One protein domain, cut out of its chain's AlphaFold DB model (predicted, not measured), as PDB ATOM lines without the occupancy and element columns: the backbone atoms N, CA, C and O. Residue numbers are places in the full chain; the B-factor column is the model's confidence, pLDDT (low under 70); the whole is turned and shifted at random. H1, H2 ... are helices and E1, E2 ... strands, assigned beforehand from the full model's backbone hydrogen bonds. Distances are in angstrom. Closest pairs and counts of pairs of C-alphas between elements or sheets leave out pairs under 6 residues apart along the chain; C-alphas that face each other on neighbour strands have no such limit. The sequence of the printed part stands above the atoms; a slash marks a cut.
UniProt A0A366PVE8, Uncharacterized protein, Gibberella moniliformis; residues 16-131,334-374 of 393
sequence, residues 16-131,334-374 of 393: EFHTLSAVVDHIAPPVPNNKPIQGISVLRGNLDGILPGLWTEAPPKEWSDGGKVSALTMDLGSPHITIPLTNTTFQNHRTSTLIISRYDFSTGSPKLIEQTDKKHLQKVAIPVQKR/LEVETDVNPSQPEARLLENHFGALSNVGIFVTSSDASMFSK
ATOM      1  N   GLU A  16      62.833 -57.389 -25.304       89.88
ATOM      2  CA  GLU A  16      61.371 -57.315 -25.258       89.88
ATOM      3  C   GLU A  16      60.812 -56.671 -26.534       89.88
ATOM      4  O   GLU A  16      61.444 -55.805 -27.142       89.88
ATOM      5  N   PHE A  17      59.594 -57.062 -26.909       91.19
ATOM      6  CA  PHE A  17      58.838 -56.485 -28.019       91.19
ATOM      7  C   PHE A  17      57.392 -56.232 -27.594       91.19
ATOM      8  O   PHE A  17      56.772 -57.058 -26.919       91.19
ATOM      9  N   HIS A  18      56.822 -55.105 -28.011       93.62
ATOM     10  CA  HIS A  18      55.469 -54.714 -27.625       93.62
ATOM     11  C   HIS A  18      54.598 -54.519 -28.855       93.62
ATOM     12  O   HIS A  18      55.037 -53.969 -29.863       93.62
ATOM     13  N   THR A  19      53.336 -54.916 -28.747       94.69
ATOM     14  CA  THR A  19      52.351 -54.718 -29.809       94.69
ATOM     15  C   THR A  19      51.121 -54.014 -29.272       94.69
ATOM     16  O   THR A  19      50.567 -54.429 -28.254       94.69
ATOM     17  N   LEU A  20      50.647 -53.018 -30.013       96.44
ATOM     18  CA  LEU A  20      49.289 -52.501 -29.917       96.44
ATOM     19  C   LEU A  20      48.506 -53.017 -31.126       96.44
ATOM     20  O   LEU A  20      48.844 -52.696 -32.261       96.44
ATOM     21  N   SER A  21      47.469 -53.810 -30.886       96.19
ATOM     22  CA  SER A  21      46.560 -54.307 -31.921       96.19
ATOM     23  C   SER A  21      45.215 -53.610 -31.790       96.19
ATOM     24  O   SER A  21      44.616 -53.619 -30.714       96.19
ATOM     25  N   ALA A  22      44.728 -53.027 -32.881       96.81
ATOM     26  CA  ALA A  22      43.447 -52.338 -32.927       96.81
ATOM     27  C   ALA A  22      42.655 -52.771 -34.161       96.81
ATOM     28  O   ALA A  22      43.240 -52.973 -35.224       96.81
ATOM     29  N   VAL A  23      41.333 -52.897 -34.026       96.62
ATOM     30  CA  VAL A  23      40.443 -53.200 -35.156       96.62
ATOM     31  C   VAL A  23      39.690 -51.935 -35.554       96.62
ATOM     32  O   VAL A  23      38.988 -51.330 -34.745       96.62
ATOM     33  N   VAL A  24      39.852 -51.540 -36.810       95.81
ATOM     34  CA  VAL A  24      39.180 -50.398 -37.447       95.81
ATOM     35  C   VAL A  24      38.187 -50.913 -38.484       95.81
ATOM     36  O   VAL A  24      38.186 -52.107 -38.781       95.81
ATOM     37  N   ASP A  25      37.332 -50.043 -39.020       94.31
ATOM     38  CA  ASP A  25      36.338 -50.470 -40.007       94.31
ATOM     39  C   ASP A  25      37.004 -50.909 -41.317       94.31
ATOM     40  O   ASP A  25      36.707 -51.983 -41.831       94.31
ATOM     41  N   HIS A  26      37.945 -50.107 -41.827       93.25
ATOM     42  CA  HIS A  26      38.713 -50.429 -43.033       93.25
ATOM     43  C   HIS A  26      40.130 -49.849 -42.979       93.25
ATOM     44  O   HIS A  26      40.428 -48.949 -42.188       93.25
ATOM     45  N   ILE A  27      41.003 -50.333 -43.861       92.19
ATOM     46  CA  ILE A  27      42.320 -49.743 -44.099       92.19
ATOM     47  C   ILE A  27      42.209 -48.719 -45.228       92.19
ATOM     48  O   ILE A  27      41.470 -48.908 -46.201       92.19
ATOM     49  N   ALA A  28      42.925 -47.604 -45.077       89.25
ATOM     50  CA  ALA A  28      42.976 -46.589 -46.114       89.25
ATOM     51  C   ALA A  28      43.703 -47.154 -47.348       89.25
ATOM     52  O   ALA A  28      44.748 -47.777 -47.191       89.25
ATOM     53  N   PRO A  29      43.166 -46.979 -48.563       83.62
ATOM     54  CA  PRO A  29      43.877 -47.329 -49.787       83.62
ATOM     55  C   PRO A  29      45.009 -46.331 -50.110       83.62
ATOM     56  O   PRO A  29      44.971 -45.174 -49.677       83.62
ATOM     57  N   PRO A  30      45.981 -46.741 -50.946       77.88
ATOM     58  CA  PRO A  30      46.920 -45.821 -51.574       77.88
ATOM     59  C   PRO A  30      46.207 -44.910 -52.587       77.88
ATOM     60  O   PRO A  30      45.329 -45.354 -53.330       77.88
ATOM     61  N   VAL A  31      46.642 -43.653 -52.681       69.56
ATOM     62  CA  VAL A  31      46.191 -42.703 -53.714       69.56
ATOM     63  C   VAL A  31      46.563 -43.248 -55.103       69.56
ATOM     64  O   VAL A  31      47.665 -43.786 -55.259       69.56
ATOM     65  N   PRO A  32      45.704 -43.127 -56.134       62.41
ATOM     66  CA  PRO A  32      44.437 -42.382 -56.194       62.41
ATOM     67  C   PRO A  32      43.194 -43.174 -55.781       62.41
ATOM     68  O   PRO A  32      42.088 -42.638 -55.817       62.41
ATOM     69  N   ASN A  33      43.341 -44.449 -55.421       68.19
ATOM     70  CA  ASN A  33      42.187 -45.252 -55.061       68.19
ATOM     71  C   ASN A  33      41.600 -44.730 -53.747       68.19
ATOM     72  O   ASN A  33      42.324 -44.589 -52.771       68.19
ATOM     73  N   ASN A  34      40.291 -44.488 -53.711       68.44
ATOM     74  CA  ASN A  34      39.577 -44.122 -52.490       68.44
ATOM     75  C   ASN A  34      38.594 -45.197 -52.019       68.44
ATOM     76  O   ASN A  34      37.934 -44.986 -51.005       68.44
ATOM     77  N   LYS A  35      38.547 -46.367 -52.667       78.88
ATOM     78  CA  LYS A  35      37.774 -47.509 -52.167       78.88
ATOM     79  C   LYS A  35      38.422 -48.086 -50.906       78.88
ATOM     80  O   LYS A  35      39.609 -48.419 -50.956       78.88
ATOM     81  N   PRO A  36      37.685 -48.197 -49.788       82.62
ATOM     82  CA  PRO A  36      38.171 -48.867 -48.588       82.62
ATOM     83  C   PRO A  36      38.703 -50.271 -48.903       82.62
ATOM     84  O   PRO A  36      38.114 -50.999 -49.701       82.62
ATOM     85  N   ILE A  37      39.814 -50.663 -48.278       85.69
ATOM     86  CA  ILE A  37      40.385 -52.007 -48.444       85.69
ATOM     87  C   ILE A  37      40.377 -52.767 -47.118       85.69
ATOM     88  O   ILE A  37      40.438 -52.177 -46.035       85.69
ATOM     89  N   GLN A  38      40.305 -54.092 -47.199       88.69
ATOM     90  CA  GLN A  38      40.535 -54.981 -46.063       88.69
ATOM     91  C   GLN A  38      42.021 -55.353 -46.010       88.69
ATOM     92  O   GLN A  38      42.651 -55.566 -47.046       88.69
ATOM     93  N   GLY A  39      42.596 -55.425 -44.812       91.12
ATOM     94  CA  GLY A  39      44.006 -55.766 -44.643       91.12
ATOM     95  C   GLY A  39      44.547 -55.404 -43.267       91.12
ATOM     96  O   GLY A  39      43.791 -55.173 -42.326       91.12
ATOM     97  N   ILE A  40      45.875 -55.346 -43.166       92.69
ATOM     98  CA  ILE A  40      46.594 -54.983 -41.942       92.69
ATOM     99  C   ILE A  40      47.481 -53.779 -42.254       92.69
ATOM    100  O   ILE A  40      48.304 -53.833 -43.164       92.69
ATOM    101  N   SER A  41      47.328 -52.705 -41.479       94.12
ATOM    102  CA  SER A  41      48.206 -51.533 -41.526       94.12
ATOM    103  C   SER A  41      49.179 -51.589 -40.352       94.12
ATOM    104  O   SER A  41      48.755 -51.576 -39.195       94.12
ATOM    105  N   VAL A  42      50.479 -51.671 -40.640       94.00
ATOM    106  CA  VAL A  42      51.526 -51.880 -39.628       94.00
ATOM    107  C   VAL A  42      52.388 -50.631 -39.492       94.00
ATOM    108  O   VAL A  42      52.908 -50.117 -40.478       94.00
ATOM    109  N   LEU A  43      52.581 -50.178 -38.252       93.56
ATOM    110  CA  LEU A  43      53.552 -49.151 -37.890       93.56
ATOM    111  C   LEU A  43      54.551 -49.744 -36.890       93.56
ATOM    112  O   LEU A  43      54.143 -50.305 -35.873       93.56
ATOM    113  N   ARG A  44      55.852 -49.618 -37.176       91.25
ATOM    114  CA  ARG A  44      56.947 -50.153 -36.349       91.25
ATOM    115  C   ARG A  44      57.954 -49.058 -36.000       91.25
ATOM    116  O   ARG A  44      58.264 -48.208 -36.829       91.25
ATOM    117  N   GLY A  45      58.507 -49.133 -34.791       91.19
ATOM    118  CA  GLY A  45      59.632 -48.321 -34.328       91.19
ATOM    119  C   GLY A  45      59.795 -48.412 -32.813       91.19
ATOM    120  O   GLY A  45      59.305 -49.352 -32.194       91.19
ATOM    121  N   ASN A  46      60.505 -47.452 -32.220       90.81
ATOM    122  CA  ASN A  46      60.794 -47.449 -30.785       90.81
ATOM    123  C   ASN A  46      59.518 -47.258 -29.940       90.81
ATOM    124  O   ASN A  46      58.666 -46.439 -30.292       90.81
ATOM    125  N   LEU A  47      59.417 -47.985 -28.816       91.69
ATOM    126  CA  LEU A  47      58.244 -47.989 -27.935       91.69
ATOM    127  C   LEU A  47      57.830 -46.577 -27.514       91.69
ATOM    128  O   LEU A  47      56.716 -46.163 -27.814       91.69
ATOM    129  N   ASP A  48      58.723 -45.822 -26.877       90.75
ATOM    130  CA  ASP A  48      58.400 -44.480 -26.377       90.75
ATOM    131  C   ASP A  48      58.263 -43.458 -27.513       90.75
ATOM    132  O   ASP A  48      57.574 -42.446 -27.375       90.75
ATOM    133  N   GLY A  49      58.886 -43.742 -28.661       91.25
ATOM    134  CA  GLY A  49      58.807 -42.910 -29.858       91.25
ATOM    135  C   GLY A  49      57.477 -43.002 -30.609       91.25
ATOM    136  O   GLY A  49      57.084 -42.016 -31.228       91.25
ATOM    137  N   ILE A  50      56.791 -44.152 -30.570       94.44
ATOM    138  CA  ILE A  50      55.542 -44.395 -31.321       94.44
ATOM    139  C   ILE A  50      54.345 -44.609 -30.399       94.44
ATOM    140  O   ILE A  50      53.249 -44.142 -30.696       94.44
ATOM    141  N   LEU A  51      54.531 -45.290 -29.274       95.38
ATOM    142  CA  LEU A  51      53.482 -45.656 -28.324       95.38
ATOM    143  C   LEU A  51      53.795 -45.091 -26.929       95.38
ATOM    144  O   LEU A  51      53.940 -45.855 -25.969       95.38
ATOM    145  N   PRO A  52      53.883 -43.755 -26.781       93.56
ATOM    146  CA  PRO A  52      54.175 -43.146 -25.491       93.56
ATOM    147  C   PRO A  52      53.129 -43.562 -24.449       93.56
ATOM    148  O   PRO A  52      51.919 -43.557 -24.711       93.56
ATOM    149  N   GLY A  53      53.606 -43.943 -23.261       93.06
ATOM    150  CA  GLY A  53      52.751 -44.352 -22.145       93.06
ATOM    151  C   GLY A  53      51.898 -45.591 -22.436       93.06
ATOM    152  O   GLY A  53      50.791 -45.693 -21.906       93.06
ATOM    153  N   LEU A  54      52.358 -46.515 -23.294       94.56
ATOM    154  CA  LEU A  54      51.607 -47.722 -23.678       94.56
ATOM    155  C   LEU A  54      51.049 -48.474 -22.457       94.56
ATOM    156  O   LEU A  54      49.849 -48.730 -22.392       94.56
ATOM    157  N   TRP A  55      51.907 -48.732 -21.468       93.62
ATOM    158  CA  TRP A  55      51.589 -49.476 -20.241       93.62
ATOM    159  C   TRP A  55      51.069 -48.609 -19.090       93.62
ATOM    160  O   TRP A  55      50.792 -49.123 -18.011       93.62
ATOM    161  N   THR A  56      50.917 -47.300 -19.298       91.88
ATOM    162  CA  THR A  56      50.274 -46.422 -18.318       91.88
ATOM    163  C   THR A  56      48.775 -46.707 -18.290       91.88
ATOM    164  O   THR A  56      48.134 -46.761 -19.348       91.88
ATOM    165  N   GLU A  57      48.213 -46.882 -17.090       84.31
ATOM    166  CA  GLU A  57      46.773 -47.062 -16.914       84.31
ATOM    167  C   GLU A  57      46.019 -45.847 -17.467       84.31
ATOM    168  O   GLU A  57      46.354 -44.699 -17.173       84.31
ATOM    169  N   ALA A  58      45.015 -46.105 -18.308       80.06
ATOM    170  CA  ALA A  58      44.121 -45.049 -18.755       80.06
ATOM    171  C   ALA A  58      43.206 -44.628 -17.598       80.06
ATOM    172  O   ALA A  58      42.826 -45.484 -16.791       80.06
ATOM    173  N   PRO A  59      42.800 -43.346 -17.542       79.94
ATOM    174  CA  PRO A  59      41.731 -42.942 -16.642       79.94
ATOM    175  C   PRO A  59      40.468 -43.783 -16.916       79.94
ATOM    176  O   PRO A  59      40.318 -44.337 -18.010       79.94
ATOM    177  N   PRO A  60      39.551 -43.923 -15.948       78.00
ATOM    178  CA  PRO A  60      38.238 -44.493 -16.220       78.00
ATOM    179  C   PRO A  60      37.544 -43.715 -17.342       78.00
ATOM    180  O   PRO A  60      37.721 -42.505 -17.455       78.00
ATOM    181  N   LYS A  61      36.748 -44.399 -18.173       78.00
ATOM    182  CA  LYS A  61      35.844 -43.687 -19.083       78.00
ATOM    183  C   LYS A  61      34.843 -42.893 -18.259       78.00
ATOM    184  O   LYS A  61      34.294 -43.429 -17.293       78.00
ATOM    185  N   GLU A  62      34.553 -41.681 -18.708       79.44
ATOM    186  CA  GLU A  62      33.416 -40.931 -18.199       79.44
ATOM    187  C   GLU A  62      32.119 -41.708 -18.435       79.44
ATOM    188  O   GLU A  62      31.969 -42.444 -19.418       79.44
ATOM    189  N   TRP A  63      31.154 -41.551 -17.526       72.12
ATOM    190  CA  TRP A  63      29.863 -42.239 -17.634       72.12
ATOM    191  C   TRP A  63      29.154 -41.917 -18.959       72.12
ATOM    192  O   TRP A  63      28.559 -42.795 -19.590       72.12
ATOM    193  N   SER A  64      29.265 -40.664 -19.409       74.88
ATOM    194  CA  SER A  64      28.742 -40.165 -20.686       74.88
ATOM    195  C   SER A  64      29.356 -40.856 -21.913       74.88
ATOM    196  O   SER A  64      28.717 -40.917 -22.964       74.88
ATOM    197  N   ASP A  65      30.540 -41.459 -21.774       81.88
ATOM    198  CA  ASP A  65      31.241 -42.205 -22.822       81.88
ATOM    199  C   ASP A  65      31.001 -43.723 -22.757       81.88
ATOM    200  O   ASP A  65      31.584 -44.482 -23.538       81.88
ATOM    201  N   GLY A  66      30.121 -44.199 -21.865       71.50
ATOM    202  CA  GLY A  66      29.873 -45.629 -21.646       71.50
ATOM    203  C   GLY A  66      29.452 -46.408 -22.903       71.50
ATOM    204  O   GLY A  66      29.735 -47.601 -23.013       71.50
ATOM    205  N   GLY A  67      28.831 -45.737 -23.879       78.38
ATOM    206  CA  GLY A  67      28.447 -46.319 -25.171       78.38
ATOM    207  C   GLY A  67      29.495 -46.190 -26.281       78.38
ATOM    208  O   GLY A  67      29.318 -46.774 -27.352       78.38
ATOM    209  N   LYS A  68      30.574 -45.428 -26.068       87.94
ATOM    210  CA  LYS A  68      31.545 -45.124 -27.120       87.94
ATOM    211  C   LYS A  68      32.596 -46.217 -27.255       87.94
ATOM    212  O   LYS A  68      33.155 -46.722 -26.274       87.94
ATOM    213  N   VAL A  69      32.894 -46.545 -28.505       92.88
ATOM    214  CA  VAL A  69      34.015 -47.403 -28.897       92.88
ATOM    215  C   VAL A  69      35.346 -46.806 -28.434       92.88
ATOM    216  O   VAL A  69      35.468 -45.594 -28.248       92.88
ATOM    217  N   SER A  70      36.347 -47.655 -28.220       94.94
ATOM    218  CA  SER A  70      37.728 -47.212 -27.999       94.94
ATOM    219  C   SER A  70      38.256 -46.446 -29.220       94.94
ATOM    220  O   SER A  70      37.675 -46.537 -30.301       94.94
ATOM    221  N   ALA A  71      39.356 -45.707 -29.077       96.19
ATOM    222  CA  ALA A  71      39.934 -44.937 -30.180       96.19
ATOM    223  C   ALA A  71      41.470 -44.917 -30.174       96.19
ATOM    224  O   ALA A  71      42.119 -45.185 -29.158       96.19
ATOM    225  N   LEU A  72      42.043 -44.567 -31.324       96.69
ATOM    226  CA  LEU A  72      43.457 -44.222 -31.470       96.69
ATOM    227  C   LEU A  72      43.588 -42.733 -31.774       96.69
ATOM    228  O   LEU A  72      42.902 -42.237 -32.663       96.69
ATOM    229  N   THR A  73      44.497 -42.040 -31.091       95.56
ATOM    230  CA  THR A  73      44.818 -40.636 -31.379       95.56
ATOM    231  C   THR A  73      46.195 -40.542 -32.014       95.56
ATOM    232  O   THR A  73      47.214 -40.704 -31.349       95.56
ATOM    233  N   MET A  74      46.227 -40.260 -33.306       95.31
ATOM    234  CA  MET A  74      47.433 -40.068 -34.093       95.31
ATOM    235  C   MET A  74      48.004 -38.677 -33.818       95.31
ATOM    236  O   MET A  74      47.326 -37.663 -33.985       95.31
ATOM    237  N   ASP A  75      49.257 -38.627 -33.382       92.56
ATOM    238  CA  ASP A  75      49.988 -37.396 -33.113       92.56
ATOM    239  C   ASP A  75      50.859 -37.012 -34.299       92.56
ATOM    240  O   ASP A  75      51.884 -37.644 -34.568       92.56
ATOM    241  N   LEU A  76      50.428 -35.954 -34.982       88.56
ATOM    242  CA  LEU A  76      51.094 -35.382 -36.146       88.56
ATOM    243  C   LEU A  76      51.885 -34.110 -35.791       88.56
ATOM    244  O   LEU A  76      52.455 -33.480 -36.681       88.56
ATOM    245  N   GLY A  77      51.963 -33.738 -34.507       86.00
ATOM    246  CA  GLY A  77      52.345 -32.395 -34.064       86.00
ATOM    247  C   GLY A  77      51.095 -31.617 -33.659       86.00
ATOM    248  O   GLY A  77      50.428 -32.005 -32.707       86.00
ATOM    249  N   SER A  78      50.785 -30.549 -34.392       83.50
ATOM    250  CA  SER A  78      49.499 -29.849 -34.333       83.50
ATOM    251  C   SER A  78      48.887 -29.902 -35.736       83.50
ATOM    252  O   SER A  78      49.424 -29.246 -36.635       83.50
ATOM    253  N   PRO A  79      47.845 -30.719 -35.985       88.38
ATOM    254  CA  PRO A  79      46.844 -31.233 -35.035       88.38
ATOM    255  C   PRO A  79      47.022 -32.711 -34.615       88.38
ATOM    256  O   PRO A  79      47.871 -33.439 -35.137       88.38
ATOM    257  N   HIS A  80      46.145 -33.176 -33.717       91.75
ATOM    258  CA  HIS A  80      45.906 -34.593 -33.411       91.75
ATOM    259  C   HIS A  80      44.708 -35.126 -34.207       91.75
ATOM    260  O   HIS A  80      43.726 -34.412 -34.404       91.75
ATOM    261  N   ILE A  81      44.761 -36.390 -34.640       94.31
ATOM    262  CA  ILE A  81      43.642 -37.065 -35.323       94.31
ATOM    263  C   ILE A  81      43.187 -38.261 -34.496       94.31
ATOM    264  O   ILE A  81      43.935 -39.218 -34.326       94.31
ATOM    265  N   THR A  82      41.951 -38.241 -34.016       96.25
ATOM    266  CA  THR A  82      41.340 -39.347 -33.278       96.25
ATOM    267  C   THR A  82      40.437 -40.172 -34.186       96.25
ATOM    268  O   THR A  82      39.526 -39.651 -34.828       96.25
ATOM    269  N   ILE A  83      40.693 -41.478 -34.216       96.81
ATOM    270  CA  ILE A  83      39.992 -42.461 -35.039       96.81
ATOM    271  C   ILE A  83      39.281 -43.437 -34.102       96.81
ATOM    272  O   ILE A  83      39.949 -44.215 -33.409       96.81
ATOM    273  N   PRO A  84      37.942 -43.404 -34.057       96.81
ATOM    274  CA  PRO A  84      37.147 -44.419 -33.386       96.81
ATOM    275  C   PRO A  84      37.417 -45.804 -33.979       96.81
ATOM    276  O   PRO A  84      37.532 -45.965 -35.194       96.81
ATOM    277  N   LEU A  85      37.528 -46.805 -33.113       96.56
ATOM    278  CA  LEU A  85      37.649 -48.200 -33.519       96.56
ATOM    279  C   LEU A  85      36.292 -48.762 -33.936       96.56
ATOM    280  O   LEU A  85      35.243 -48.246 -33.550       96.56
ATOM    281  N   THR A  86      36.307 -49.865 -34.681       94.75
ATOM    282  CA  THR A  86      35.052 -50.518 -35.058       94.75
ATOM    283  C   THR A  86      34.385 -51.180 -33.850       94.75
ATOM    284  O   THR A  86      35.040 -51.567 -32.870       94.75
ATOM    285  N   ASN A  87      33.063 -51.331 -33.925       93.69
ATOM    286  CA  ASN A  87      32.319 -52.080 -32.928       93.69
ATOM    287  C   ASN A  87      32.512 -53.582 -33.158       93.69
ATOM    288  O   ASN A  87      32.035 -54.125 -34.152       93.69
ATOM    289  N   THR A  88      33.179 -54.251 -32.218       94.25
ATOM    290  CA  THR A  88      33.511 -55.680 -32.321       94.25
ATOM    291  C   THR A  88      32.605 -56.591 -31.482       94.25
ATOM    292  O   THR A  88      32.916 -57.767 -31.276       94.25
ATOM    293  N   THR A  89      31.476 -56.074 -30.979       93.12
ATOM    294  CA  THR A  89      30.620 -56.789 -30.011       93.12
ATOM    295  C   THR A  89      30.120 -58.118 -30.570       93.12
ATOM    296  O   THR A  89      30.082 -59.116 -29.852       93.12
ATOM    297  N   PHE A  90      29.779 -58.159 -31.858       91.50
ATOM    298  CA  PHE A  90      29.263 -59.363 -32.512       91.50
ATOM    299  C   PHE A  90      30.366 -60.309 -33.007       91.50
ATOM    300  O   PHE A  90      30.078 -61.454 -33.335       91.50
ATOM    301  N   GLN A  91      31.619 -59.854 -33.038       90.50
ATOM    302  CA  GLN A  91      32.774 -60.618 -33.508       90.50
ATOM    303  C   GLN A  91      33.520 -61.285 -32.350       90.50
ATOM    304  O   GLN A  91      33.984 -62.413 -32.490       90.50
ATOM    305  N   ASN A  92      33.660 -60.599 -31.211       91.31
ATOM    306  CA  ASN A  92      34.413 -61.118 -30.066       91.31
ATOM    307  C   ASN A  92      33.876 -60.691 -28.691       91.31
ATOM    308  O   ASN A  92      34.603 -60.773 -27.701       91.31
ATOM    309  N   HIS A  93      32.614 -60.253 -28.619       90.75
ATOM    310  CA  HIS A  93      31.942 -59.854 -27.375       90.75
ATOM    311  C   HIS A  93      32.561 -58.643 -26.664       90.75
ATOM    312  O   HIS A  93      32.316 -58.431 -25.477       90.75
ATOM    313  N   ARG A  94      33.338 -57.821 -27.380       89.38
ATOM    314  CA  ARG A  94      33.910 -56.570 -26.864       89.38
ATOM    315  C   ARG A  94      33.399 -55.394 -27.677       89.38
ATOM    316  O   ARG A  94      33.453 -55.451 -28.901       89.38
ATOM    317  N   THR A  95      33.009 -54.301 -27.018       90.81
ATOM    318  CA  THR A  95      32.585 -53.062 -27.700       90.81
ATOM    319  C   THR A  95      33.630 -52.578 -28.701       90.81
ATOM    320  O   THR A  95      33.281 -52.108 -29.775       90.81
ATOM    321  N   SER A  96      34.913 -52.741 -28.381       93.94
ATOM    322  CA  SER A  96      36.024 -52.500 -29.302       93.94
ATOM    323  C   SER A  96      37.165 -53.460 -29.019       93.94
ATOM    324  O   SER A  96      37.302 -53.979 -27.911       93.94
ATOM    325  N   THR A  97      38.027 -53.644 -30.013       95.50
ATOM    326  CA  THR A  97      39.237 -54.454 -29.879       95.50
ATOM    327  C   THR A  97      40.456 -53.551 -29.898       95.50
ATOM    328  O   THR A  97      40.883 -53.119 -30.965       95.50
ATOM    329  N   LEU A  98      40.993 -53.272 -28.710       96.12
ATOM    330  CA  LEU A  98      42.266 -52.593 -28.487       96.12
ATOM    331  C   LEU A  98      43.069 -53.437 -27.496       96.12
ATOM    332  O   LEU A  98      42.706 -53.524 -26.327       96.12
ATOM    333  N   ILE A  99      44.100 -54.123 -27.977       95.56
ATOM    334  CA  ILE A  99      44.860 -55.105 -27.198       95.56
ATOM    335  C   ILE A  99      46.320 -54.687 -27.175       95.56
ATOM    336  O   ILE A  99      46.926 -54.448 -28.218       95.56
ATOM    337  N   ILE A 100      46.882 -54.632 -25.978       96.38
ATOM    338  CA  ILE A 100      48.294 -54.380 -25.740       96.38
ATOM    339  C   ILE A 100      48.920 -55.695 -25.298       96.38
ATOM    340  O   ILE A 100      48.403 -56.333 -24.380       96.38
ATOM    341  N   SER A 101      50.035 -56.075 -25.915       95.62
ATOM    342  CA  SER A 101      50.785 -57.280 -25.553       95.62
ATOM    343  C   SER A 101      52.278 -56.984 -25.432       95.62
ATOM    344  O   SER A 101      52.822 -56.180 -26.192       95.62
ATOM    345  N   ARG A 102      52.940 -57.647 -24.481       94.88
ATOM    346  CA  ARG A 102      54.394 -57.640 -24.266       94.88
ATOM    347  C   ARG A 102      54.942 -59.040 -24.473       94.88
ATOM    348  O   ARG A 102      54.423 -59.988 -23.885       94.88
ATOM    349  N   TYR A 103      55.998 -59.155 -25.259       92.94
ATOM    350  CA  TYR A 103      56.670 -60.406 -25.574       92.94
ATOM    351  C   TYR A 103      58.130 -60.354 -25.127       92.94
ATOM    352  O   TYR A 103      58.808 -59.358 -25.357       92.94
ATOM    353  N   ASP A 104      58.594 -61.436 -24.511       91.06
ATOM    354  CA  ASP A 104      60.001 -61.723 -24.239       91.06
ATOM    355  C   ASP A 104      60.615 -62.373 -25.479       91.06
ATOM    356  O   ASP A 104      60.033 -63.313 -26.033       91.06
ATOM    357  N   PHE A 105      61.779 -61.890 -25.893       85.31
ATOM    358  CA  PHE A 105      62.537 -62.412 -27.030       85.31
ATOM    359  C   PHE A 105      63.901 -62.992 -26.630       85.31
ATOM    360  O   PHE A 105      64.628 -63.508 -27.480       85.31
ATOM    361  N   SER A 106      64.236 -62.999 -25.336       83.81
ATOM    362  CA  SER A 106      65.519 -63.503 -24.823       83.81
ATOM    363  C   SER A 106      65.785 -64.983 -25.139       83.81
ATOM    364  O   SER A 106      66.937 -65.410 -25.192       83.81
ATOM    365  N   THR A 107      64.736 -65.776 -25.382       75.44
ATOM    366  CA  THR A 107      64.821 -67.223 -25.636       75.44
ATOM    367  C   THR A 107      64.813 -67.607 -27.121       75.44
ATOM    368  O   THR A 107      64.607 -68.778 -27.440       75.44
ATOM    369  N   GLY A 108      64.992 -66.649 -28.040       73.31
ATOM    370  CA  GLY A 108      65.044 -66.892 -29.491       73.31
ATOM    371  C   GLY A 108      63.695 -67.196 -30.156       73.31
ATOM    372  O   GLY A 108      63.645 -67.435 -31.355       73.31
ATOM    373  N   SER A 109      62.601 -67.188 -29.391       80.88
ATOM    374  CA  SER A 109      61.228 -67.174 -29.902       80.88
ATOM    375  C   SER A 109      60.351 -66.302 -28.998       80.88
ATOM    376  O   SER A 109      60.593 -66.271 -27.785       80.88
ATOM    377  N   PRO A 110      59.342 -65.604 -29.551       86.81
ATOM    378  CA  PRO A 110      58.504 -64.693 -28.785       86.81
ATOM    379  C   PRO A 110      57.632 -65.425 -27.770       86.81
ATOM    380  O   PRO A 110      56.748 -66.211 -28.131       86.81
ATOM    381  N   LYS A 111      57.800 -65.082 -26.494       90.44
ATOM    382  CA  LYS A 111      56.957 -65.567 -25.401       90.44
ATOM    383  C   LYS A 111      56.116 -64.430 -24.835       90.44
ATOM    384  O   LYS A 111      56.650 -63.437 -24.364       90.44
ATOM    385  N   LEU A 112      54.792 -64.581 -24.841       93.25
ATOM    386  CA  LEU A 112      53.890 -63.586 -24.254       93.25
ATOM    387  C   LEU A 112      54.142 -63.470 -22.738       93.25
ATOM    388  O   LEU A 112      53.996 -64.455 -22.013       93.25
ATOM    389  N   ILE A 113      54.506 -62.272 -22.279       94.19
ATOM    390  CA  ILE A 113      54.686 -61.928 -20.861       94.19
ATOM    391  C   ILE A 113      53.371 -61.403 -20.286       94.19
ATOM    392  O   ILE A 113      52.929 -61.830 -19.223       94.19
ATOM    393  N   GLU A 114      52.762 -60.446 -20.983       94.69
ATOM    394  CA  GLU A 114      51.646 -59.663 -20.465       94.69
ATOM    395  C   GLU A 114      50.714 -59.257 -21.601       94.69
ATOM    396  O   GLU A 114      51.170 -58.940 -22.700       94.69
ATOM    397  N   GLN A 115      49.410 -59.256 -21.331       94.25
ATOM    398  CA  GLN A 115      48.395 -58.779 -22.259       94.25
ATOM    399  C   GLN A 115      47.284 -58.056 -21.499       94.25
ATOM    400  O   GLN A 115      46.820 -58.537 -20.465       94.25
ATOM    401  N   THR A 116      46.829 -56.924 -22.028       92.62
ATOM    402  CA  THR A 116      45.733 -56.134 -21.456       92.62
ATOM    403  C   THR A 116      44.879 -55.501 -22.550       92.62
ATOM    404  O   THR A 116      45.367 -55.140 -23.619       92.62
ATOM    405  N   ASP A 117      43.587 -55.366 -22.278       89.44
ATOM    406  CA  ASP A 117      42.576 -54.714 -23.116       89.44
ATOM    407  C   ASP A 117      41.789 -53.645 -22.336       89.44
ATOM    408  O   ASP A 117      40.755 -53.155 -22.785       89.44
ATOM    409  N   LYS A 118      42.295 -53.253 -21.160       88.06
ATOM    410  CA  LYS A 118      41.655 -52.258 -20.286       88.06
ATOM    411  C   LYS A 118      41.734 -50.834 -20.834       88.06
ATOM    412  O   LYS A 118      41.023 -49.948 -20.362       88.06
ATOM    413  N   LYS A 119      42.625 -50.587 -21.798       90.69
ATOM    414  CA  LYS A 119      42.826 -49.260 -22.373       90.69
ATOM    415  C   LYS A 119      41.738 -48.970 -23.396       90.69
ATOM    416  O   LYS A 119      41.437 -49.801 -24.247       90.69
ATOM    417  N   HIS A 120      41.179 -47.769 -23.335       91.44
ATOM    418  CA  HIS A 120      40.151 -47.342 -24.278       91.44
ATOM    419  C   HIS A 120      40.597 -46.226 -25.229       91.44
ATOM    420  O   HIS A 120      39.901 -45.928 -26.197       91.44
ATOM    421  N   LEU A 121      41.756 -45.630 -24.967       92.94
ATOM    422  CA  LEU A 121      42.364 -44.612 -25.804       92.94
ATOM    423  C   LEU A 121      43.883 -44.785 -25.783       92.94
ATOM    424  O   LEU A 121      44.475 -44.922 -24.713       92.94
ATOM    425  N   GLN A 122      44.520 -44.766 -26.951       95.06
ATOM    426  CA  GLN A 122      45.980 -44.764 -27.058       95.06
ATOM    427  C   GLN A 122      46.441 -43.691 -28.038       95.06
ATOM    428  O   GLN A 122      45.980 -43.634 -29.178       95.06
ATOM    429  N   LYS A 123      47.401 -42.876 -27.596       94.69
ATOM    430  CA  LYS A 123      48.102 -41.925 -28.454       94.69
ATOM    431  C   LYS A 123      49.183 -42.649 -29.259       94.69
ATOM    432  O   LYS A 123      49.986 -43.381 -28.684       94.69
ATOM    433  N   VAL A 124      49.220 -42.447 -30.567       95.94
ATOM    434  CA  VAL A 124      50.203 -43.041 -31.474       95.94
ATOM    435  C   VAL A 124      50.970 -41.911 -32.147       95.94
ATOM    436  O   VAL A 124      50.398 -41.130 -32.901       95.94
ATOM    437  N   ALA A 125      52.260 -41.792 -31.863       94.56
ATOM    438  CA  ALA A 125      53.121 -40.821 -32.520       94.56
ATOM    439  C   ALA A 125      53.516 -41.330 -33.907       94.56
ATOM    440  O   ALA A 125      54.177 -42.358 -34.045       94.56
ATOM    441  N   ILE A 126      53.090 -40.603 -34.942       91.75
ATOM    442  CA  ILE A 126      53.387 -40.975 -36.321       91.75
ATOM    443  C   ILE A 126      54.757 -40.396 -36.700       91.75
ATOM    444  O   ILE A 126      54.954 -39.179 -36.597       91.75
ATOM    445  N   PRO A 127      55.713 -41.226 -37.156       84.62
ATOM    446  CA  PRO A 127      57.014 -40.760 -37.619       84.62
ATOM    447  C   PRO A 127      56.876 -40.101 -39.000       84.62
ATOM    448  O   PRO A 127      57.153 -40.702 -40.035       84.62
ATOM    449  N   VAL A 128      56.414 -38.853 -39.019       78.88
ATOM    450  CA  VAL A 128      56.347 -38.015 -40.224       78.88
ATOM    451  C   VAL A 128      57.652 -37.241 -40.420       78.88
ATOM    452  O   VAL A 128      58.273 -36.807 -39.451       78.88
ATOM    453  N   GLN A 129      58.062 -37.030 -41.676       72.88
ATOM    454  CA  GLN A 129      59.288 -36.283 -42.011       72.88
ATOM    455  C   GLN A 129      59.238 -34.832 -41.512       72.88
ATOM    456  O   GLN A 129      60.254 -34.279 -41.095       72.88
ATOM    457  N   LYS A 130      58.047 -34.227 -41.534       78.62
ATOM    458  CA  LYS A 130      57.782 -32.893 -41.004       78.62
ATOM    459  C   LYS A 130      56.550 -32.954 -40.109       78.62
ATOM    460  O   LYS A 130      55.467 -33.294 -40.569       78.62
ATOM    461  N   ARG A 131      56.718 -32.610 -38.830       81.81
ATOM    462  CA  ARG A 131      55.588 -32.412 -37.912       81.81
ATOM    463  C   ARG A 131      54.744 -31.239 -38.412       81.81
ATOM    464  O   ARG A 131      55.289 -30.192 -38.774       81.81
ATOM    465  N   LEU A 334      27.851 -48.777 -46.622       53.56
ATOM    466  CA  LEU A 334      26.947 -49.355 -47.627       53.56
ATOM    467  C   LEU A 334      27.640 -50.110 -48.770       53.56
ATOM    468  O   LEU A 334      26.944 -50.576 -49.671       53.56
ATOM    469  N   GLU A 335      28.965 -50.268 -48.762       51.31
ATOM    470  CA  GLU A 335      29.618 -51.128 -49.755       51.31
ATOM    471  C   GLU A 335      29.362 -52.601 -49.407       51.31
ATOM    472  O   GLU A 335      30.144 -53.263 -48.729       51.31
ATOM    473  N   VAL A 336      28.210 -53.105 -49.854       41.22
ATOM    474  CA  VAL A 336      27.983 -54.541 -50.012       41.22
ATOM    475  C   VAL A 336      29.000 -55.022 -51.039       41.22
ATOM    476  O   VAL A 336      29.058 -54.486 -52.147       41.22
ATOM    477  N   GLU A 337      29.806 -56.009 -50.648       42.75
ATOM    478  CA  GLU A 337      30.729 -56.734 -51.519       42.75
ATOM    479  C   GLU A 337      30.007 -57.121 -52.818       42.75
ATOM    480  O   GLU A 337      29.196 -58.044 -52.850       42.75
ATOM    481  N   THR A 338      30.257 -56.375 -53.894       37.81
ATOM    482  CA  THR A 338      29.820 -56.754 -55.235       37.81
ATOM    483  C   THR A 338      30.932 -57.595 -55.837       37.81
ATOM    484  O   THR A 338      32.021 -57.100 -56.114       37.81
ATOM    485  N   ASP A 339      30.630 -58.887 -55.950       37.81
ATOM    486  CA  ASP A 339      31.330 -59.931 -56.691       37.81
ATOM    487  C   ASP A 339      32.857 -59.964 -56.546       37.81
ATOM    488  O   ASP A 339      33.624 -59.389 -57.322       37.81
ATOM    489  N   VAL A 340      33.303 -60.783 -55.588       40.00
ATOM    490  CA  VAL A 340      34.644 -61.368 -55.605       40.00
ATOM    491  C   VAL A 340      34.787 -62.160 -56.903       40.00
ATOM    492  O   VAL A 340      34.338 -63.300 -57.017       40.00
ATOM    493  N   ASN A 341      35.436 -61.559 -57.895       41.56
ATOM    494  CA  ASN A 341      35.997 -62.307 -59.006       41.56
ATOM    495  C   ASN A 341      37.013 -63.300 -58.390       41.56
ATOM    496  O   ASN A 341      37.940 -62.858 -57.710       41.56
ATOM    497  N   PRO A 342      36.861 -64.628 -58.558       43.66
ATOM    498  CA  PRO A 342      37.630 -65.641 -57.819       43.66
ATOM    499  C   PRO A 342      39.120 -65.708 -58.192       43.66
ATOM    500  O   PRO A 342      39.861 -66.524 -57.644       43.66
ATOM    501  N   SER A 343      39.594 -64.845 -59.094       48.81
ATOM    502  CA  SER A 343      41.016 -64.559 -59.245       48.81
ATOM    503  C   SER A 343      41.473 -63.725 -58.046       48.81
ATOM    504  O   SER A 343      41.447 -62.496 -58.110       48.81
ATOM    505  N   GLN A 344      41.827 -64.394 -56.943       50.25
ATOM    506  CA  GLN A 344      42.393 -63.765 -55.748       50.25
ATOM    507  C   GLN A 344      43.426 -62.703 -56.159       50.25
ATOM    508  O   GLN A 344      44.442 -63.069 -56.759       50.25
ATOM    509  N   PRO A 345      43.206 -61.404 -55.883       55.25
ATOM    510  CA  PRO A 345      44.290 -60.450 -55.991       55.25
ATOM    511  C   PRO A 345      45.355 -60.876 -54.979       55.25
ATOM    512  O   PRO A 345      45.079 -61.037 -53.790       55.25
ATOM    513  N   GLU A 346      46.554 -61.135 -55.488       63.78
ATOM    514  CA  GLU A 346      47.739 -61.486 -54.715       63.78
ATOM    515  C   GLU A 346      47.901 -60.491 -53.554       63.78
ATOM    516  O   GLU A 346      47.749 -59.279 -53.743       63.78
ATOM    517  N   ALA A 347      48.145 -60.991 -52.338       71.62
ATOM    518  CA  ALA A 347      48.330 -60.137 -51.171       71.62
ATOM    519  C   ALA A 347      49.456 -59.131 -51.457       71.62
ATOM    520  O   ALA A 347      50.614 -59.509 -51.630       71.62
ATOM    521  N   ARG A 348      49.111 -57.843 -51.544       81.00
ATOM    522  CA  ARG A 348      50.052 -56.791 -51.932       81.00
ATOM    523  C   ARG A 348      50.611 -56.099 -50.698       81.00
ATOM    524  O   ARG A 348      49.865 -55.503 -49.924       81.00
ATOM    525  N   LEU A 349      51.934 -56.108 -50.565       85.88
ATOM    526  CA  LEU A 349      52.632 -55.266 -49.600       85.88
ATOM    527  C   LEU A 349      52.695 -53.822 -50.119       85.88
ATOM    528  O   LEU A 349      53.119 -53.576 -51.250       85.88
ATOM    529  N   LEU A 350      52.268 -52.868 -49.290       85.75
ATOM    530  CA  LEU A 350      52.379 -51.433 -49.553       85.75
ATOM    531  C   LEU A 350      53.373 -50.821 -48.569       85.75
ATOM    532  O   LEU A 350      53.031 -50.489 -47.437       85.75
ATOM    533  N   GLU A 351      54.623 -50.691 -49.000       86.38
ATOM    534  CA  GLU A 351      55.653 -50.046 -48.190       86.38
ATOM    535  C   GLU A 351      55.380 -48.545 -48.031       86.38
ATOM    536  O   GLU A 351      54.851 -47.884 -48.928       86.38
ATOM    537  N   ASN A 352      55.787 -47.984 -46.889       87.00
ATOM    538  CA  ASN A 352      55.615 -46.563 -46.566       87.00
ATOM    539  C   ASN A 352      54.150 -46.092 -46.599       87.00
ATOM    540  O   ASN A 352      53.874 -44.929 -46.893       87.00
ATOM    541  N   HIS A 353      53.210 -46.992 -46.307       89.81
ATOM    542  CA  HIS A 353      51.793 -46.678 -46.215       89.81
ATOM    543  C   HIS A 353      51.232 -47.124 -44.869       89.81
ATOM    544  O   HIS A 353      51.421 -48.264 -44.451       89.81
ATOM    545  N   PHE A 354      50.543 -46.213 -44.192       92.75
ATOM    546  CA  PHE A 354      49.872 -46.494 -42.932       92.75
ATOM    547  C   PHE A 354      48.565 -45.717 -42.886       92.75
ATOM    548  O   PHE A 354      48.536 -44.521 -43.176       92.75
ATOM    549  N   GLY A 355      47.477 -46.372 -42.510       93.62
ATOM    550  CA  GLY A 355      46.200 -45.693 -42.485       93.62
ATOM    551  C   GLY A 355      45.050 -46.527 -41.970       93.62
ATOM    552  O   GLY A 355      45.114 -47.752 -41.897       93.62
ATOM    553  N   ALA A 356      43.985 -45.828 -41.614       95.31
ATOM    554  CA  ALA A 356      42.768 -46.412 -41.079       95.31
ATOM    555  C   ALA A 356      41.568 -45.538 -41.433       95.31
ATOM    556  O   ALA A 356      41.676 -44.310 -41.498       95.31
ATOM    557  N   LEU A 357      40.426 -46.186 -41.627       95.19
ATOM    558  CA  LEU A 357      39.147 -45.553 -41.906       95.19
ATOM    559  C   LEU A 357      38.127 -45.921 -40.825       95.19
ATOM    560  O   LEU A 357      38.132 -47.041 -40.309       95.19
ATOM    561  N   SER A 358      37.252 -44.966 -40.515       95.06
ATOM    562  CA  SER A 358      36.157 -45.102 -39.551       95.06
ATOM    563  C   SER A 358      34.800 -44.885 -40.226       95.06
ATOM    564  O   SER A 358      34.614 -43.934 -40.987       95.06
ATOM    565  N   ASN A 359      33.818 -45.725 -39.911       92.06
ATOM    566  CA  ASN A 359      32.443 -45.595 -40.404       92.06
ATOM    567  C   ASN A 359      31.648 -44.490 -39.690       92.06
ATOM    568  O   ASN A 359      30.606 -44.070 -40.188       92.06
ATOM    569  N   VAL A 360      32.099 -44.035 -38.517       90.06
ATOM    570  CA  VAL A 360      31.388 -43.022 -37.708       90.06
ATOM    571  C   VAL A 360      31.948 -41.607 -37.881       90.06
ATOM    572  O   VAL A 360      31.305 -40.629 -37.498       90.06
ATOM    573  N   GLY A 361      33.135 -41.495 -38.478       93.38
ATOM    574  CA  GLY A 361      33.876 -40.248 -38.632       93.38
ATOM    575  C   GLY A 361      35.242 -40.287 -37.952       93.38
ATOM    576  O   GLY A 361      35.554 -41.209 -37.194       93.38
ATOM    577  N   ILE A 362      36.056 -39.277 -38.236       95.31
ATOM    578  CA  ILE A 362      37.321 -39.012 -37.547       95.31
ATOM    579  C   ILE A 362      37.289 -37.609 -36.956       95.31
ATOM    580  O   ILE A 362      36.636 -36.717 -37.494       95.31
ATOM    581  N   PHE A 363      38.001 -37.414 -35.857       95.00
ATOM    582  CA  PHE A 363      38.006 -36.160 -35.115       95.00
ATOM    583  C   PHE A 363      39.383 -35.530 -35.197       95.00
ATOM    584  O   PHE A 363      40.387 -36.214 -35.005       95.00
ATOM    585  N   VAL A 364      39.439 -34.239 -35.479       92.12
ATOM    586  CA  VAL A 364      40.685 -33.486 -35.551       92.12
ATOM    587  C   VAL A 364      40.660 -32.461 -34.440       92.12
ATOM    588  O   VAL A 364      39.739 -31.651 -34.385       92.12
ATOM    589  N   THR A 365      41.659 -32.506 -33.564       88.19
ATOM    590  CA  THR A 365      41.783 -31.582 -32.438       88.19
ATOM    591  C   THR A 365      43.064 -30.772 -32.563       88.19
ATOM    592  O   THR A 365      44.137 -31.306 -32.868       88.19
ATOM    593  N   SER A 366      42.963 -29.458 -32.376       79.19
ATOM    594  CA  SER A 366      44.143 -28.590 -32.431       79.19
ATOM    595  C   SER A 366      44.899 -28.639 -31.111       79.19
ATOM    596  O   SER A 366      44.305 -28.596 -30.038       79.19
ATOM    597  N   SER A 367      46.226 -28.664 -31.183       67.62
ATOM    598  CA  SER A 367      47.091 -28.577 -30.001       67.62
ATOM    599  C   SER A 367      47.465 -27.130 -29.654       67.62
ATOM    600  O   SER A 367      48.158 -26.893 -28.666       67.62
ATOM    601  N   ASP A 368      47.067 -26.159 -30.485       59.66
ATOM    602  CA  ASP A 368      47.447 -24.755 -30.328       59.66
ATOM    603  C   ASP A 368      46.527 -24.027 -29.338       59.66
ATOM    604  O   ASP A 368      45.446 -23.545 -29.685       59.66
ATOM    605  N   ALA A 369      47.009 -23.905 -28.100       46.59
ATOM    606  CA  ALA A 369      46.320 -23.195 -27.031       46.59
ATOM    607  C   ALA A 369      46.153 -21.683 -27.283       46.59
ATOM    608  O   ALA A 369      45.282 -21.044 -26.689       46.59
ATOM    609  N   SER A 370      46.957 -21.083 -28.167       45.53
ATOM    610  CA  SER A 370      46.900 -19.640 -28.437       45.53
ATOM    611  C   SER A 370      45.701 -19.240 -29.312       45.53
ATOM    612  O   SER A 370      45.239 -18.094 -29.256       45.53
ATOM    613  N   MET A 371      45.142 -20.190 -30.072       46.38
ATOM    614  CA  MET A 371      44.000 -19.971 -30.966       46.38
ATOM    615  C   MET A 371      42.625 -20.125 -30.302       46.38
ATOM    616  O   MET A 371      41.632 -19.753 -30.925       46.38
ATOM    617  N   PHE A 372      42.537 -20.568 -29.039       45.50
ATOM    618  CA  PHE A 372      41.285 -20.520 -28.258       45.50
ATOM    619  C   PHE A 372      40.773 -19.082 -28.026       45.50
ATOM    620  O   PHE A 372      39.661 -18.883 -27.553       45.50
ATOM    621  N   SER A 373      41.564 -18.066 -28.381       40.41
ATOM    622  CA  SER A 373      41.284 -16.648 -28.142       40.41
ATOM    623  C   SER A 373      40.423 -15.951 -29.205       40.41
ATOM    624  O   SER A 373      40.069 -14.789 -29.008       40.41
ATOM    625  N   LYS A 374      40.077 -16.602 -30.330       52.28
ATOM    626  CA  LYS A 374      39.216 -15.997 -31.366       52.28
ATOM    627  C   LYS A 374      37.773 -16.503 -31.245       52.28
ATOM    628  O   LYS A 374      37.523 -17.663 -31.575       52.28
TER     629      LYS A 374
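This is residues 16 to 131 and 334 to 374 of the 393 residues of an uncharacterized protein of Gibberella moniliformis (UniProt A0A366PVE8). There is little regular structure: a small mixed sheet, E6 E2 E3 E8, has a strongly twisted antiparallel one, E1 E4 E5, beside it. Residues 336 to 346 and 369 to 374 stick out. The 157 printed residues, 57 in named elements, hold E1 H1 E2 E3 H2 E4 E5 E6 E7 E8 H3, mixed in class. The whole is only just compact, close to loose, with radius of gyration of the C-alphas 17.6 A and spans 54 by 53 by 37 A.

Start at E1, residues 16 to 22, antiparallel to E4, residues 98 to 104, where N 19 and O 101 are 2.9 A apart. H3, residues 369 to 373, has no O i to N i+4 or O i to N i+3 pair within hydrogen-bond range.

Find C-alpha 16 at (61.371, -57.315, -25.258), where E1 begins its 20.1 A.

Residues 132 to 333 are cut out, and C-alphas 131 and 334 are 34.7 A apart; pLDDT is under 70 at residues 31 to 34, 334 to 346 and 367 to 374.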